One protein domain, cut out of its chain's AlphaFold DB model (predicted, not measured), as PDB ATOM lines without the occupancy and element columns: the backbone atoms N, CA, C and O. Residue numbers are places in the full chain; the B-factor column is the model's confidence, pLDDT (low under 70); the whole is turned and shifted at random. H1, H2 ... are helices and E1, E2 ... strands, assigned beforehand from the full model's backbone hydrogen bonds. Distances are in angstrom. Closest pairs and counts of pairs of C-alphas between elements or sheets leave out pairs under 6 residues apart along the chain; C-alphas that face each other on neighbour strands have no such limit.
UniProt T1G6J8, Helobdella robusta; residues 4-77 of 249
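Overview. This is residues 4 to 77 of the 249 residues of a protein of Helobdella robusta (UniProt T1G6J8). Two long two-stranded hairpins, E1 with E2 and E3 with E4, run at a slant to each other and come together only loosely, the second half of E2 passing by the turn end of the E3 and E4 hairpin. The first hairpin reaches far out to one end of the model, and a long loop between H1 and E3 makes the other end; short H1 follows directly on E2, and short H2 follows E4. The printed part has 74 residues, with four named strands and two named helices in the order E1, E2, H1, E3, E4, H2; each hairpin is an antiparallel sheet of two strands, and the class is mostly strand. The whole is loose, with a radius of gyration of the C-alphas of 16.3 A, and only just elongated, spanning 52 by 26 by 23 A.

Along the chain. E1 holds residues 8 to 17 and is 29.4 A long from first to last C-alpha, beginning at C-alpha 8 at (-16.012, 7.798, -32.853). E2, residues 23 to 33, is 30.1 A long and bends by 53 degrees at residue 27. H1 is residues 34 to 38. E3, residues 50 to 57, is 21.8 A long, and E4, residues 63 to 70, is 21.7 A long. H2, residues 73 to 76, ends with C-alpha 76 at (-15.503, -0.764, -12.370).

Arrangement. E1 and E2 form a hairpin, antiparallel at 160 degrees between their directions; N 11 and O 30, 2.8 A, and N 32 and O 9, 2.9 A, are within hydrogen-bond range. The closest C-alphas of E2 and E3 are those of Gly 30 and Gln 57, 6.3 A apart. E3 and E4 form the other hairpin, antiparallel at 157 degrees, with N 52 and O 68 at 2.8 A and N 66 and O 54 at 2.9 A. E2 and E4 are near each other, with 5 pairs of C-alphas within 10 A. E1 is apart from both E3 and E4. The closest C-alphas of H1 and E3 are those of Leu 37 and Asn 52, 7.1 A apart. H2 is apart from E1, E2, H1 and E3. In H1 every O i to N i+4 pair is within hydrogen-bond range, and H2 is too short for such a pair.

Size, cuts and confidence. The two C-alphas farthest apart are those of Ser 19 and Asn 45, 52.7 A. The printed part has no cut. The link from H1 to E3, with 11 residues, is long; the other links between named elements are tight. The mean pLDDT of the printed part is 72.2, and 30 residues are under 70, among them residues 4 to 6, 20 to 23 and 36 to 51.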
ATOM      1  N   ASN A   4     -11.898  11.862 -23.653       47.62
ATOM      2  CA  ASN A   4     -13.085  12.592 -23.202       47.62
ATOM      3  C   ASN A   4     -13.860  13.277 -24.342       47.62
ATOM      4  O   ASN A   4     -15.056  13.521 -24.216       47.62
ATOM      5  N   SER A   5     -13.191  13.578 -25.458       58.34
ATOM      6  CA  SER A   5     -13.805  14.203 -26.637       58.34
ATOM      7  C   SER A   5     -14.097  13.217 -27.774       58.34
ATOM      8  O   SER A   5     -14.634  13.610 -28.814       58.34
ATOM      9  N   ALA A   6     -13.752  11.936 -27.599       65.94
ATOM     10  CA  ALA A   6     -13.880  10.937 -28.645       65.94
ATOM     11  C   ALA A   6     -15.358  10.705 -28.987       65.94
ATOM     12  O   ALA A   6     -16.148  10.223 -28.179       65.94
ATOM     13  N   ARG A   7     -15.735  11.041 -30.225       77.88
ATOM     14  CA  ARG A   7     -17.091  10.803 -30.756       77.88
ATOM     15  C   ARG A   7     -17.203   9.498 -31.530       77.88
ATOM     16  O   ARG A   7     -18.302   8.972 -31.679       77.88
ATOM     17  N   TYR A   8     -16.075   8.975 -32.000       81.50
ATOM     18  CA  TYR A   8     -16.012   7.798 -32.853       81.50
ATOM     19  C   TYR A   8     -14.988   6.803 -32.324       81.50
ATOM     20  O   TYR A   8     -13.885   7.185 -31.940       81.50
ATOM     21  N   LEU A   9     -15.342   5.524 -32.367       79.38
ATOM     22  CA  LEU A   9     -14.416   4.413 -32.202       79.38
ATOM     23  C   LEU A   9     -14.149   3.814 -33.580       79.38
ATOM     24  O   LEU A   9     -15.071   3.286 -34.200       79.38
ATOM     25  N   SER A  10     -12.912   3.932 -34.063       82.62
ATOM     26  CA  SER A  10     -12.498   3.418 -35.374       82.62
ATOM     27  C   SER A  10     -11.771   2.086 -35.229       82.62
ATOM     28  O   SER A  10     -10.987   1.895 -34.302       82.62
ATOM     29  N   PHE A  11     -12.019   1.175 -36.162       79.62
ATOM     30  CA  PHE A  11     -11.473  -0.173 -36.191       79.62
ATOM     31  C   PHE A  11     -10.718  -0.391 -37.494       79.62
ATOM     32  O   PHE A  11     -11.150   0.041 -38.565       79.62
ATOM     33  N   SER A  12      -9.605  -1.109 -37.395       82.75
ATOM     34  CA  SER A  12      -8.763  -1.480 -38.526       82.75
ATOM     35  C   SER A  12      -8.448  -2.967 -38.434       82.75
ATOM     36  O   SER A  12      -7.917  -3.429 -37.426       82.75
ATOM     37  N   VAL A  13      -8.795  -3.717 -39.476       82.75
ATOM     38  CA  VAL A  13      -8.551  -5.160 -39.563       82.75
ATOM     39  C   VAL A  13      -7.381  -5.394 -40.502       82.75
ATOM     40  O   VAL A  13      -7.436  -5.012 -41.673       82.75
ATOM     41  N   TYR A  14      -6.338  -6.040 -39.990       82.44
ATOM     42  CA  TYR A  14      -5.134  -6.361 -40.746       82.44
ATOM     43  C   TYR A  14      -5.079  -7.858 -41.058       82.44
ATOM     44  O   TYR A  14      -5.325  -8.681 -40.179       82.44
ATOM     45  N   SER A  15      -4.710  -8.216 -42.287       80.69
ATOM     46  CA  SER A  15      -4.297  -9.578 -42.630       80.69
ATOM     47  C   SER A  15      -2.809  -9.728 -42.363       80.69
ATOM     48  O   SER A  15      -2.027  -8.843 -42.717       80.69
ATOM     49  N   TYR A  16      -2.427 -10.864 -41.790       75.25
ATOM     50  CA  TYR A  16      -1.038 -11.274 -41.631       75.25
ATOM     51  C   TYR A  16      -0.786 -12.517 -42.485       75.25
ATOM     52  O   TYR A  16      -1.472 -13.522 -42.311       75.25
ATOM     53  N   ASP A  17       0.177 -12.434 -43.404       75.81
ATOM     54  CA  ASP A  17       0.619 -13.560 -44.227       75.81
ATOM     55  C   ASP A  17       2.120 -13.818 -43.980       75.81
ATOM     56  O   ASP A  17       2.963 -13.011 -44.389       75.81
ATOM     57  N   PRO A  18       2.481 -14.923 -43.300       68.38
ATOM     58  CA  PRO A  18       3.875 -15.261 -43.029       68.38
ATOM     59  C   PRO A  18       4.647 -15.706 -44.281       68.38
ATOM     60  O   PRO A  18       5.874 -15.675 -44.266       68.38
ATOM     61  N   SER A  19       3.967 -16.081 -45.371       75.62
ATOM     62  CA  SER A  19       4.611 -16.513 -46.619       75.62
ATOM     63  C   SER A  19       5.051 -15.341 -47.509       75.62
ATOM     64  O   SER A  19       6.022 -15.459 -48.254       75.62
ATOM     65  N   GLN A  20       4.403 -14.178 -47.376       62.81
ATOM     66  CA  GLN A  20       4.703 -12.953 -48.132       62.81
ATOM     67  C   GLN A  20       5.457 -11.916 -47.284       62.81
ATOM     68  O   GLN A  20       5.043 -10.765 -47.140       62.81
ATOM     69  N   GLY A  21       6.583 -12.326 -46.697       66.25
ATOM     70  CA  GLY A  21       7.502 -11.409 -46.014       66.25
ATOM     71  C   GLY A  21       6.993 -10.835 -44.685       66.25
ATOM     72  O   GLY A  21       7.449  -9.763 -44.293       66.25
ATOM     73  N   ALA A  22       6.062 -11.523 -44.006       63.97
ATOM     74  CA  ALA A  22       5.592 -11.207 -42.650       63.97
ATOM     75  C   ALA A  22       5.086  -9.759 -42.465       63.97
ATOM     76  O   ALA A  22       5.352  -9.112 -41.451       63.97
ATOM     77  N   ARG A  23       4.353  -9.224 -43.449       66.81
ATOM     78  CA  ARG A  23       3.796  -7.861 -43.383       66.81
ATOM     79  C   ARG A  23       2.315  -7.872 -43.017       66.81
ATOM     80  O   ARG A  23       1.517  -8.585 -43.618       66.81
ATOM     81  N   HIS A  24       1.935  -7.017 -42.068       74.75
ATOM     82  CA  HIS A  24       0.535  -6.711 -41.784       74.75
ATOM     83  C   HIS A  24      -0.014  -5.767 -42.860       74.75
ATOM     84  O   HIS A  24       0.503  -4.665 -43.041       74.75
ATOM     85  N   ARG A  25      -1.074  -6.174 -43.564       75.88
ATOM     86  CA  ARG A  25      -1.762  -5.332 -44.556       75.88
ATOM     87  C   ARG A  25      -3.136  -4.948 -44.036       75.88
ATOM     88  O   ARG A  25      -3.901  -5.831 -43.666       75.88
ATOM     89  N   LEU A  26      -3.456  -3.654 -44.019       75.12
ATOM     90  CA  LEU A  26      -4.814  -3.201 -43.714       75.12
ATOM     91  C   LEU A  26      -5.759  -3.744 -44.789       75.12
ATOM     92  O   LEU A  26      -5.526  -3.543 -45.982       75.12
ATOM     93  N   VAL A  27      -6.807  -4.441 -44.366       76.75
ATOM     94  CA  VAL A  27      -7.785  -5.047 -45.277       76.75
ATOM     95  C   VAL A  27      -9.128  -4.352 -45.166       76.75
ATOM     96  O   VAL A  27      -9.765  -4.109 -46.187       76.75
ATOM     97  N   TYR A  28      -9.535  -3.999 -43.945       83.00
ATOM     98  CA  TYR A  28     -10.842  -3.405 -43.705       83.00
ATOM     99  C   TYR A  28     -10.803  -2.311 -42.642       83.00
ATOM    100  O   TYR A  28     -10.044  -2.401 -41.676       83.00
ATOM    101  N   GLY A  29     -11.663  -1.305 -42.802       83.50
ATOM    102  CA  GLY A  29     -11.863  -0.229 -41.831       83.50
ATOM    103  C   GLY A  29     -13.341   0.005 -41.526       83.50
ATOM    104  O   GLY A  29     -14.194  -0.210 -42.386       83.50
ATOM    105  N   GLY A  30     -13.648   0.447 -40.308       83.69
ATOM    106  CA  GLY A  30     -15.008   0.813 -39.896       83.69
ATOM    107  C   GLY A  30     -15.013   1.718 -38.667       83.69
ATOM    108  O   GLY A  30     -14.000   1.837 -37.983       83.69
ATOM    109  N   SER A  31     -16.144   2.359 -38.368       83.88
ATOM    110  CA  SER A  31     -16.271   3.246 -37.204       83.88
ATOM    111  C   SER A  31     -17.657   3.190 -36.567       83.88
ATOM    112  O   SER A  31     -18.655   3.108 -37.281       83.88
ATOM    113  N   VAL A  32     -17.729   3.310 -35.239       83.19
ATOM    114  CA  VAL A  32     -18.980   3.463 -34.473       83.19
ATOM    115  C   VAL A  32     -19.047   4.850 -33.845       83.19
ATOM    116  O   VAL A  32     -18.073   5.292 -33.240       83.19
ATOM    117  N   HIS A  33     -20.208   5.506 -33.913       81.88
ATOM    118  CA  HIS A  33     -20.469   6.721 -33.141       81.88
ATOM    119  C   HIS A  33     -20.751   6.381 -31.669       81.88
ATOM    120  O   HIS A  33     -21.758   5.750 -31.342       81.88
ATOM    121  N   LEU A  34     -19.876   6.826 -30.772       75.38
ATOM    122  CA  LEU A  34     -19.891   6.471 -29.352       75.38
ATOM    123  C   LEU A  34     -21.146   6.975 -28.623       75.38
ATOM    124  O   LEU A  34     -21.718   6.245 -27.818       75.38
ATOM    125  N   ALA A  35     -21.651   8.173 -28.945       72.25
ATOM    126  CA  ALA A  35     -22.827   8.716 -28.249       72.25
ATOM    127  C   ALA A  35     -24.091   7.856 -28.439       72.25
ATOM    128  O   ALA A  35     -24.931   7.799 -27.545       72.25
ATOM    129  N   ALA A  36     -24.203   7.147 -29.571       66.50
ATOM    130  CA  ALA A  36     -25.331   6.254 -29.844       66.50
ATOM    131  C   ALA A  36     -25.314   5.002 -28.947       66.50
ATOM    132  O   ALA A  36     -26.359   4.398 -28.714       66.50
ATOM    133  N   LEU A  37     -24.141   4.634 -28.423       67.25
ATOM    134  CA  LEU A  37     -23.967   3.511 -27.503       67.25
ATOM    135  C   LEU A  37     -24.276   3.898 -26.058       67.25
ATOM    136  O   LEU A  37     -24.819   3.092 -25.307       67.25
ATOM    137  N   PHE A  38     -23.941   5.132 -25.677       65.31
ATOM    138  CA  PHE A  38     -24.036   5.589 -24.290       65.31
ATOM    139  C   PHE A  38     -25.366   6.271 -23.948       65.31
ATOM    140  O   PHE A  38     -25.745   6.276 -22.781       65.31
ATOM    141  N   HIS A  39     -26.125   6.777 -24.930       58.62
ATOM    142  CA  HIS A  39     -27.436   7.410 -24.687       58.62
ATOM    143  C   HIS A  39     -28.471   6.478 -24.039       58.62
ATOM    144  O   HIS A  39     -29.326   6.934 -23.287       58.62
ATOM    145  N   LYS A  40     -28.392   5.169 -24.306       53.81
ATOM    146  CA  LYS A  40     -29.262   4.171 -23.664       53.81
ATOM    147  C   LYS A  40     -28.823   3.837 -22.235       53.81
ATOM    148  O   LYS A  40     -29.661   3.475 -21.417       53.81
ATOM    149  N   ALA A  41     -27.535   4.000 -21.932       53.44
ATOM    150  CA  ALA A  41     -26.955   3.672 -20.635       53.44
ATOM    151  C   ALA A  41     -27.230   4.742 -19.565       53.44
ATOM    152  O   ALA A  41     -27.336   4.410 -18.392       53.44
ATOM    153  N   THR A  42     -27.381   6.015 -19.948       53.47
ATOM    154  CA  THR A  42     -27.690   7.114 -19.012       53.47
ATOM    155  C   THR A  42     -29.167   7.219 -18.629       53.47
ATOM    156  O   THR A  42     -29.479   7.873 -17.640       53.47
ATOM    157  N   GLN A  43     -30.086   6.595 -19.376       55.19
ATOM    158  CA  GLN A  43     -31.531   6.676 -19.104       55.19
ATOM    159  C   GLN A  43     -32.070   5.549 -18.214       55.19
ATOM    160  O   GLN A  43     -33.172   5.666 -17.681       55.19
ATOM    161  N   GLN A  44     -31.315   4.468 -18.026       51.84
ATOM    162  CA  GLN A  44     -31.693   3.386 -17.125       51.84
ATOM    163  C   GLN A  44     -30.814   3.458 -15.883       51.84
ATOM    164  O   GLN A  44     -29.618   3.196 -15.944       51.84
ATOM    165  N   ASN A  45     -31.425   3.791 -14.745       47.94
ATOM    166  CA  ASN A  45     -30.827   3.824 -13.402       47.94
ATOM    167  C   ASN A  45     -30.438   2.413 -12.891       47.94
ATOM    168  O   ASN A  45     -30.517   2.100 -11.704       47.94
ATOM    169  N   SER A  46     -30.103   1.510 -13.808       50.22
ATOM    170  CA  SER A  46     -29.913   0.092 -13.574       50.22
ATOM    171  C   SER A  46     -28.424  -0.165 -13.403       50.22
ATOM    172  O   SER A  46     -27.635   0.071 -14.313       50.22
ATOM    173  N   GLN A  47     -28.047  -0.697 -12.242       52.44
ATOM    174  CA  GLN A  47     -26.702  -1.160 -11.870       52.44
ATOM    175  C   GLN A  47     -26.196  -2.349 -12.730       52.44
ATOM    176  O   GLN A  47     -25.466  -3.212 -12.246       52.44
ATOM    177  N   GLN A  48     -26.610  -2.452 -13.994       54.12
ATOM    178  CA  GLN A  48     -26.400  -3.610 -14.855       54.12
ATOM    179  C   GLN A  48     -25.393  -3.326 -15.969       54.12
ATOM    180  O   GLN A  48     -25.467  -2.330 -16.686       54.12
ATOM    181  N   GLN A  49     -24.475  -4.279 -16.126       57.41
ATOM    182  CA  GLN A  49     -23.618  -4.455 -17.293       57.41
ATOM    183  C   GLN A  49     -24.465  -4.468 -18.575       57.41
ATOM    184  O   GLN A  49     -25.331  -5.330 -18.728       57.41
ATOM    185  N   GLN A  50     -24.224  -3.531 -19.498       63.72
ATOM    186  CA  GLN A  50     -24.955  -3.480 -20.769       63.72
ATOM    187  C   GLN A  50     -24.106  -3.999 -21.924       63.72
ATOM    188  O   GLN A  50     -23.031  -3.471 -22.206       63.72
ATOM    189  N   HIS A  51     -24.625  -5.019 -22.608       68.81
ATOM    190  CA  HIS A  51     -24.024  -5.628 -23.787       68.81
ATOM    191  C   HIS A  51     -24.624  -5.019 -25.059       68.81
ATOM    192  O   HIS A  51     -25.770  -5.289 -25.417       68.81
ATOM    193  N   ASN A  52     -23.842  -4.211 -25.770       72.12
ATOM    194  CA  ASN A  52     -24.229  -3.613 -27.043       72.12
ATOM    195  C   ASN A  52     -23.664  -4.436 -28.201       72.12
ATOM    196  O   ASN A  52     -22.483  -4.331 -28.532       72.12
ATOM    197  N   ARG A  53     -24.511  -5.245 -28.842       80.00
ATOM    198  CA  ARG A  53     -24.153  -5.965 -30.071       80.00
ATOM    199  C   ARG A  53     -24.336  -5.052 -31.278       80.00
ATOM    200  O   ARG A  53     -25.432  -4.554 -31.519       80.00
ATOM    201  N   LEU A  54     -23.266  -4.834 -32.031       80.69
ATOM    202  CA  LEU A  54     -23.223  -3.930 -33.175       80.69
ATOM    203  C   LEU A  54     -22.786  -4.686 -34.422       80.69
ATOM    204  O   LEU A  54     -21.830  -5.458 -34.388       80.69
ATOM    205  N   ALA A  55     -23.467  -4.414 -35.530       84.94
ATOM    206  CA  ALA A  55     -23.049  -4.835 -36.856       84.94
ATOM    207  C   ALA A  55     -22.319  -3.667 -37.528       84.94
ATOM    208  O   ALA A  55     -22.933  -2.689 -37.956       84.94
ATOM    209  N   LEU A  56     -20.996  -3.752 -37.578       82.69
ATOM    210  CA  LEU A  56     -20.131  -2.766 -38.205       82.69
ATOM    211  C   LEU A  56     -19.987  -3.045 -39.691       82.69
ATOM    212  O   LEU A  56     -19.448  -4.080 -40.073       82.69
ATOM    213  N   GLN A  57     -20.405  -2.100 -40.527       84.44
ATOM    214  CA  GLN A  57     -20.115  -2.172 -41.953       84.44
ATOM    215  C   GLN A  57     -18.655  -1.802 -42.205       84.44
ATOM    216  O   GLN A  57     -18.193  -0.730 -41.812       84.44
ATOM    217  N   LEU A  58     -17.934  -2.717 -42.843       84.25
ATOM    218  CA  LEU A  58     -16.529  -2.576 -43.178       84.25
ATOM    219  C   LEU A  58     -16.372  -2.068 -44.611       84.25
ATOM    220  O   LEU A  58     -17.006  -2.574 -45.538       84.25
ATOM    221  N   GLN A  59     -15.471  -1.111 -44.808       82.38
ATOM    222  CA  GLN A  59     -15.005  -0.720 -46.136       82.38
ATOM    223  C   GLN A  59     -13.793  -1.574 -46.542       82.38
ATOM    224  O   GLN A  59     -12.917  -1.784 -45.701       82.38
ATOM    225  N   PRO A  60     -13.705  -2.051 -47.803       81.12
ATOM    226  CA  PRO A  60     -14.633  -1.791 -48.912       81.12
ATOM    227  C   PRO A  60     -15.916  -2.642 -48.894       81.12
ATOM    228  O   PRO A  60     -16.918  -2.214 -49.464       81.12
ATOM    229  N   ARG A  61     -15.906  -3.830 -48.272       82.88
ATOM    230  CA  ARG A  61     -17.077  -4.714 -48.106       82.88
ATOM    231  C   ARG A  61     -16.919  -5.589 -46.860       82.88
ATOM    232  O   ARG A  61     -15.802  -5.968 -46.528       82.88
ATOM    233  N   GLY A  62     -18.035  -5.987 -46.250       83.44
ATOM    234  CA  GLY A  62     -18.089  -6.937 -45.133       83.44
ATOM    235  C   GLY A  62     -18.831  -6.374 -43.924       83.44
ATOM    236  O   GLY A  62     -19.001  -5.164 -43.801       83.44
ATOM    237  N   THR A  63     -19.264  -7.249 -43.021       85.81
ATOM    238  CA  THR A  63     -19.893  -6.851 -41.757       85.81
ATOM    239  C   THR A  63     -19.172  -7.532 -40.601       85.81
ATOM    240  O   THR A  63     -19.049  -8.755 -40.580       85.81
ATOM    241  N   LEU A  64     -18.681  -6.745 -39.646       83.44
ATOM    242  CA  LEU A  64     -18.066  -7.225 -38.415       83.44
ATOM    243  C   LEU A  64     -19.081  -7.130 -37.277       83.44
ATOM    244  O   LEU A  64     -19.561  -6.047 -36.959       83.44
ATOM    245  N   TYR A  65     -19.389  -8.252 -36.641       84.69
ATOM    246  CA  TYR A  65     -20.208  -8.250 -35.435       84.69
ATOM    247  C   TYR A  65     -19.308  -8.058 -34.220       84.69
ATOM    248  O   TYR A  65     -18.382  -8.840 -34.007       84.69
ATOM    249  N   ILE A  66     -19.571  -7.017 -33.435       79.94
ATOM    250  CA  ILE A  66     -18.858  -6.745 -32.187       79.94
ATOM    251  C   ILE A  66     -19.842  -6.639 -31.032       79.94
ATOM    252  O   ILE A  66     -20.967  -6.172 -31.194       79.94
ATOM    253  N   GLU A  67     -19.402  -7.048 -29.852       80.50
ATOM    254  CA  GLU A  67     -20.125  -6.852 -28.605       80.50
ATOM    255  C   GLU A  67     -19.323  -5.881 -27.741       80.50
ATOM    256  O   GLU A  67     -18.161  -6.133 -27.422       80.50
ATOM    257  N   LEU A  68     -19.923  -4.739 -27.417       76.25
ATOM    258  CA  LEU A  68     -19.327  -3.718 -26.568       76.25
ATOM    259  C   LEU A  68     -20.019  -3.723 -25.215       76.25
ATOM    260  O   LEU A  68     -21.224  -3.504 -25.124       76.25
ATOM    261  N   LEU A  69     -19.238  -3.943 -24.165       75.25
ATOM    262  CA  LEU A  69     -19.712  -3.889 -22.793       75.25
ATOM    263  C   LEU A  69     -19.535  -2.472 -22.244       75.25
ATOM    264  O   LEU A  69     -18.418  -1.953 -22.235       75.25
ATOM    265  N   TYR A  70     -20.616  -1.863 -21.759       73.25
ATOM    266  CA  TYR A  70     -20.527  -0.660 -20.935       73.25
ATOM    267  C   TYR A  70     -20.667  -1.025 -19.459       73.25
ATOM    268  O   TYR A  70     -21.620  -1.694 -19.053       73.25
ATOM    269  N   GLN A  71     -19.712  -0.556 -18.661       69.56
ATOM    270  CA  GLN A  71     -19.743  -0.618 -17.207       69.56
ATOM    271  C   GLN A  71     -19.593   0.793 -16.667       69.56
ATOM    272  O   GLN A  71     -18.736   1.552 -17.125       69.56
ATOM    273  N   THR A  72     -20.430   1.144 -15.695       69.75
ATOM    274  CA  THR A  72     -20.270   2.413 -15.002       69.75
ATOM    275  C   THR A  72     -18.981   2.404 -14.199       69.75
ATOM    276  O   THR A  72     -18.455   1.367 -13.788       69.75
ATOM    277  N   ILE A  73     -18.499   3.610 -13.951       65.50
ATOM    278  CA  ILE A  73     -17.317   3.866 -13.149       65.50
ATOM    279  C   ILE A  73     -17.427   3.254 -11.739       65.50
ATOM    280  O   ILE A  73     -16.467   2.689 -11.230       65.50
ATOM    281  N   GLU A  74     -18.626   3.265 -11.156       67.00
ATOM    282  CA  GLU A  74     -18.925   2.672  -9.848       67.00
ATOM    283  C   GLU A  74     -18.768   1.148  -9.850       67.00
ATOM    284  O   GLU A  74     -18.175   0.585  -8.933       67.00
ATOM    285  N   ILE A  75     -19.256   0.476 -10.899       70.06
ATOM    286  CA  ILE A  75     -19.117  -0.977 -11.054       70.06
ATOM    287  C   ILE A  75     -17.646  -1.341 -11.279       70.06
ATOM    288  O   ILE A  75     -17.155  -2.292 -10.676       70.06
ATOM    289  N   LEU A  76     -16.930  -0.563 -12.099       67.88
ATOM    290  CA  LEU A  76     -15.503  -0.764 -12.370       67.88
ATOM    291  C   LEU A  76     -14.625  -0.603 -11.120       67.88
ATOM    292  O   LEU A  76     -13.561  -1.218 -11.049       67.88
ATOM    293  N   TYR A  77     -15.038   0.224 -10.154       67.19
ATOM    294  CA  TYR A  77     -14.280   0.476  -8.918       67.19
ATOM    295  C   TYR A  77     -14.734  -0.372  -7.739       67.19
ATOM    296  O   TYR A  77     -14.148  -0.284  -6.658       67.19
TER     297      TYR A  77